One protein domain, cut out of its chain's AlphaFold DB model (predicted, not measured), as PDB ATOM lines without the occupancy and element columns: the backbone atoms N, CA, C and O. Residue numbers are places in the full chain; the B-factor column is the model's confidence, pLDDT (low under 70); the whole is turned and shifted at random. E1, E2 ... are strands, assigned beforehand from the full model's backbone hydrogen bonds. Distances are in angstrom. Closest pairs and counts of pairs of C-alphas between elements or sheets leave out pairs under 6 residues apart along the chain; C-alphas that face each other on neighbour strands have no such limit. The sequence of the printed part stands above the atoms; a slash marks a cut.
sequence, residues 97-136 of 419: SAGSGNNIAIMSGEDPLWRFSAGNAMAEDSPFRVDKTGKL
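This is residues 97 to 136 of the 419 residues of the protein "DUF3672 domain-containing protein" of Vibrio sp. ER1A (UniProt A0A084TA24). This is a single small, twisted sheet of four strands side by side, E1 to E4, each folding back beside the one before. The links at residues 109 to 113 and 119 to 127 both bulge to one side of it, and residues 132 to 136 fold back past the far edge at E4. The printed part has 40 residues, with no named helix and four named strands in the order E1, E2, E3, E4, both along the chain and across the sheet, all antiparallel. The class is all strand, although under half of the residues, 19 of the 40, are in named elements. The whole is compact, with a radius of gyration of the C-alphas of 8.9 A and spans of 25 by 18 by 12 A.

E1 is residues 97 to 100, 8.0 A from first to last C-alpha, and begins with C-alpha 97 at (36.550, 15.099, 34.275). E2, residues 103 to 108, is the longest strand by residues and measures 16.2 A, with C-alpha 103 at (33.437, 18.125, 43.688). E3 is residues 114 to 118 and measures 10.8 A. E4 is residues 128 to 131, measures 10.4 A and ends with C-alpha 131 at (22.056, 8.250, 31.462).

The four strands form a meander, each strand the antiparallel neighbour of the one before. E1 and E2 are a hairpin, with 152 degrees between their directions; C-alphas 99 and 104 face each other at 4.3 A, and N 98 and O 105 are within hydrogen-bond range at 2.9 A, as are N 105 and O 98 at 2.9 A. E2 and E3 are a hairpin at 165 degrees; C-alphas 105 and 118 face each other at 4.2 A, and N 106 and O 117 are within hydrogen-bond range at 2.8 A. E3 and E4 are a hairpin at 176 degrees; C-alphas 117 and 129 face each other at 4.1 A, and N 118 and O 128 are within hydrogen-bond range at 2.8 A. E1 and E4 are the edge strands and are apart; E2 and E3 are inner strands. From edge to edge the strands' lines turn by 40 degrees.

The two C-alphas farthest apart are those of Ser 100 and Thr 133, at 25.8 A, and the C-alphas of Ser 97 and Leu 136 are 18.8 A apart. The printed part has no cut. The links from E1 to E2 and from E2 to E3 are tight, and the link from E3 to E4, nine residues, is short but not tight; no link is long. The mean pLDDT of the printed part is 96.8, and no printed residue is under 70.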
ATOM      1  N   SER A  97      36.971  14.615  32.967       94.62
ATOM      2  CA  SER A  97      36.550  15.099  34.275       94.62
ATOM      3  C   SER A  97      37.095  16.491  34.571       94.62
ATOM      4  O   SER A  97      38.188  16.865  34.147       94.62
ATOM      5  N   ALA A  98      36.307  17.269  35.306       94.88
ATOM      6  CA  ALA A  98      36.696  18.561  35.845       94.88
ATOM      7  C   ALA A  98      36.444  18.558  37.353       94.88
ATOM      8  O   ALA A  98      35.304  18.398  37.785       94.88
ATOM      9  N   GLY A  99      37.506  18.730  38.141       95.19
ATOM     10  CA  GLY A  99      37.465  18.613  39.599       95.19
ATOM     11  C   GLY A  99      37.948  17.252  40.107       95.19
ATOM     12  O   GLY A  99      38.532  16.465  39.363       95.19
ATOM     13  N   SER A 100      37.756  16.997  41.398       94.19
ATOM     14  CA  SER A 100      38.212  15.775  42.068       94.19
ATOM     15  C   SER A 100      37.369  15.465  43.306       94.19
ATOM     16  O   SER A 100      36.640  16.319  43.821       94.19
ATOM     17  N   GLY A 101      37.451  14.220  43.784       96.06
ATOM     18  CA  GLY A 101      36.584  13.736  44.859       96.06
ATOM     19  C   GLY A 101      35.109  13.910  44.489       96.06
ATOM     20  O   GLY A 101      34.729  13.675  43.346       96.06
ATOM     21  N   ASN A 102      34.295  14.376  45.436       96.75
ATOM     22  CA  ASN A 102      32.867  14.619  45.194       96.75
ATOM     23  C   ASN A 102      32.571  15.998  44.579       96.75
ATOM     24  O   ASN A 102      31.427  16.286  44.250       96.75
ATOM     25  N   ASN A 103      33.582  16.850  44.388       97.19
ATOM     26  CA  ASN A 103      33.437  18.125  43.688       97.19
ATOM     27  C   ASN A 103      33.932  17.972  42.245       97.19
ATOM     28  O   ASN A 103      35.008  18.455  41.888       97.19
ATOM     29  N   ILE A 104      33.176  17.216  41.451       97.75
ATOM     30  CA  ILE A 104      33.574  16.791  40.110       97.75
ATOM     31  C   ILE A 104      32.397  16.846  39.134       97.75
ATOM     32  O   ILE A 104      31.250  16.607  39.516       97.75
ATOM     33  N   ALA A 105      32.697  17.143  37.873       97.94
ATOM     34  CA  ALA A 105      31.823  16.926  36.728       97.94
ATOM     35  C   ALA A 105      32.501  15.947  35.766       97.94
ATOM     36  O   ALA A 105      33.694  16.084  35.489       97.94
ATOM     37  N   ILE A 106      31.758  14.959  35.268       97.31
ATOM     38  CA  ILE A 106      32.280  13.859  34.456       97.31
ATOM     39  C   ILE A 106      31.430  13.710  33.195       97.31
ATOM     40  O   ILE A 106      30.210  13.546  33.269       97.31
ATOM     41  N   MET A 107      32.095  13.698  32.040       96.12
ATOM     42  CA  MET A 107      31.564  13.172  30.784       96.12
ATOM     43  C   MET A 107      32.234  11.829  30.502       96.12
ATOM     44  O   MET A 107      33.462  11.764  30.480       96.12
ATOM     45  N   SER A 108      31.460  10.763  30.298       94.62
ATOM     46  CA  SER A 108      32.003   9.406  30.138       94.62
ATOM     47  C   SER A 108      31.507   8.727  28.864       94.62
ATOM     48  O   SER A 108      30.302   8.624  28.633       94.62
ATOM     49  N   GLY A 109      32.448   8.261  28.041       93.19
ATOM     50  CA  GLY A 109      32.214   7.352  26.917       93.19
ATOM     51  C   GLY A 109      32.306   5.874  27.309       93.19
ATOM     52  O   GLY A 109      31.732   5.033  26.618       93.19
ATOM     53  N   GLU A 110      32.970   5.569  28.427       94.31
ATOM     54  CA  GLU A 110      33.226   4.205  28.907       94.31
ATOM     55  C   GLU A 110      32.174   3.696  29.903       94.31
ATOM     56  O   GLU A 110      31.895   2.498  29.932       94.31
ATOM     57  N   ASP A 111      31.550   4.581  30.691       95.00
ATOM     58  CA  ASP A 111      30.570   4.165  31.703       95.00
ATOM     59  C   ASP A 111      29.386   3.423  31.039       95.00
ATOM     60  O   ASP A 111      28.843   3.876  30.019       95.00
ATOM     61  N   PRO A 112      28.960   2.262  31.568       95.12
ATOM     62  CA  PRO A 112      27.931   1.446  30.929       95.12
ATOM     63  C   PRO A 112      26.536   2.089  30.936       95.12
ATOM     64  O   PRO A 112      25.687   1.684  30.128       95.12
ATOM     65  N   LEU A 113      26.279   3.057  31.822       97.38
ATOM     66  CA  LEU A 113      24.968   3.666  32.032       97.38
ATOM     67  C   LEU A 113      24.982   5.190  31.898       97.38
ATOM     68  O   LEU A 113      24.100   5.722  31.233       97.38
ATOM     69  N   TRP A 114      25.947   5.892  32.481       97.88
ATOM     70  CA  TRP A 114      25.948   7.349  32.610       97.88
ATOM     71  C   TRP A 114      26.770   8.032  31.512       97.88
ATOM     72  O   TRP A 114      27.807   7.534  31.081       97.88
ATOM     73  N   ARG A 115      26.301   9.178  31.006       97.31
ATOM     74  CA  ARG A 115      27.026   9.983  29.998       97.31
ATOM     75  C   ARG A 115      27.496  11.314  30.548       97.31
ATOM     76  O   ARG A 115      28.574  11.772  30.181       97.31
ATOM     77  N   PHE A 116      26.708  11.895  31.443       97.81
ATOM     78  CA  PHE A 116      27.026  13.132  32.134       97.81
ATOM     79  C   PHE A 116      26.673  12.979  33.612       97.81
ATOM     80  O   PHE A 116      25.598  12.477  33.931       97.81
ATOM     81  N   SER A 117      27.548  13.412  34.514       98.19
ATOM     82  CA  SER A 117      27.279  13.419  35.959       98.19
ATOM     83  C   SER A 117      28.031  14.550  36.656       98.19
ATOM     84  O   SER A 117      29.085  14.977  36.180       98.19
ATOM     85  N   ALA A 118      27.476  15.063  37.752       98.25
ATOM     86  CA  ALA A 118      28.096  16.097  38.568       98.25
ATOM     87  C   ALA A 118      27.727  15.958  40.052       98.25
ATOM     88  O   ALA A 118      26.583  15.648  40.395       98.25
ATOM     89  N   GLY A 119      28.694  16.258  40.924       97.25
ATOM     90  CA  GLY A 119      28.507  16.330  42.380       97.25
ATOM     91  C   GLY A 119      28.840  15.051  43.158       97.25
ATOM     92  O   GLY A 119      28.613  15.011  44.365       97.25
ATOM     93  N   ASN A 120      29.375  14.016  42.504       97.31
ATOM     94  CA  ASN A 120      29.949  12.840  43.163       97.31
ATOM     95  C   ASN A 120      30.996  12.170  42.250       97.31
ATOM     96  O   ASN A 120      30.879  12.233  41.027       97.31
ATOM     97  N   ALA A 121      32.015  11.530  42.833       96.00
ATOM     98  CA  ALA A 121      32.991  10.728  42.091       96.00
ATOM     99  C   ALA A 121      32.358   9.512  41.393       96.00
ATOM    100  O   ALA A 121      32.809   9.109  40.322       96.00
ATOM    101  N   MET A 122      31.322   8.930  42.001       95.62
ATOM    102  CA  MET A 122      30.522   7.857  41.425       95.62
ATOM    103  C   MET A 122      29.306   8.454  40.717       95.62
ATOM    104  O   MET A 122      28.496   9.171  41.311       95.62
ATOM    105  N   ALA A 123      29.162   8.155  39.426       96.50
ATOM    106  CA  ALA A 123      28.080   8.707  38.615       96.50
ATOM    107  C   ALA A 123      26.691   8.298  39.136       96.50
ATOM    108  O   ALA A 123      25.756   9.089  39.055       96.50
ATOM    109  N   GLU A 124      26.558   7.105  39.722       97.06
ATOM    110  CA  GLU A 124      25.301   6.604  40.296       97.06
ATOM    111  C   GLU A 124      24.794   7.414  41.498       97.06
ATOM    112  O   GLU A 124      23.580   7.597  41.634       97.06
ATOM    113  N   ASP A 125      25.717   7.972  42.284       97.44
ATOM    114  CA  ASP A 125      25.450   8.773  43.483       97.44
ATOM    115  C   ASP A 125      25.438  10.283  43.201       97.44
ATOM    116  O   ASP A 125      25.297  11.104  44.109       97.44
ATOM    117  N   SER A 126      25.634  10.680  41.943       97.88
ATOM    118  CA  SER A 126      25.676  12.089  41.564       97.88
ATOM    119  C   SER A 126      24.274  12.712  41.616       97.88
ATOM    120  O   SER A 126      23.377  12.215  40.927       97.88
ATOM    121  N   PRO A 127      24.061  13.825  42.348       98.00
ATOM    122  CA  PRO A 127      22.748  14.471  42.467       98.00
ATOM    123  C   PRO A 127      22.242  15.057  41.145       98.00
ATOM    124  O   PRO A 127      21.042  15.278  40.999       98.00
ATOM    125  N   PHE A 128      23.137  15.300  40.183       98.56
ATOM    126  CA  PHE A 128      22.798  15.637  38.805       98.56
ATOM    127  C   PHE A 128      23.452  14.632  37.857       98.56
ATOM    128  O   PHE A 128      24.681  14.539  37.802       98.56
ATOM    129  N   ARG A 129      22.655  13.879  37.095       98.44
ATOM    130  CA  ARG A 129      23.176  12.859  36.168       98.44
ATOM    131  C   ARG A 129      22.228  12.554  35.018       98.44
ATOM    132  O   ARG A 129      21.010  12.581  35.177       98.44
ATOM    133  N   VAL A 130      22.810  12.238  33.865       98.56
ATOM    134  CA  VAL A 130      22.114  11.873  32.628       98.56
ATOM    135  C   VAL A 130      22.627  10.525  32.149       98.56
ATOM    136  O   VAL A 130      23.833  10.343  31.939       98.56
ATOM    137  N   ASP A 131      21.716   9.570  31.987       98.25
ATOM    138  CA  ASP A 131      22.056   8.250  31.462       98.25
ATOM    139  C   ASP A 131      22.207   8.245  29.927       98.25
ATOM    140  O   ASP A 131      21.900   9.212  29.229       98.25
ATOM    141  N   LYS A 132      22.674   7.127  29.369       97.25
ATOM    142  CA  LYS A 132      22.874   6.932  27.926       97.25
ATOM    143  C   LYS A 132      21.588   6.951  27.096       97.25
ATOM    144  O   LYS A 132      21.671   7.011  25.874       97.25
ATOM    145  N   THR A 133      20.426   6.859  27.740       97.75
ATOM    146  CA  THR A 133      19.107   6.962  27.101       97.75
ATOM    147  C   THR A 133      18.551   8.387  27.148       97.75
ATOM    148  O   THR A 133      17.529   8.661  26.525       97.75
ATOM    149  N   GLY A 134      19.237   9.303  27.843       97.56
ATOM    150  CA  GLY A 134      18.826  10.691  28.033       97.56
ATOM    151  C   GLY A 134      17.991  10.928  29.292       97.56
ATOM    152  O   GLY A 134      17.468  12.027  29.466       97.56
ATOM    153  N   LYS A 135      17.852   9.940  30.187       97.50
ATOM    154  CA  LYS A 135      17.120  10.130  31.443       97.50
ATOM    155  C   LYS A 135      17.922  11.014  32.389       97.50
ATOM    156  O   LYS A 135      19.038  10.664  32.767       97.50
ATOM    157  N   LEU A 136      17.315  12.121  32.801       97.75
ATOM    158  CA  LEU A 136      17.870  13.065  33.765       97.75
ATOM    159  C   LEU A 136      17.409  12.734  35.191       97.75
ATOM    160  O   LEU A 136      16.226  12.493  35.433       97.75
TER     161      LEU A 136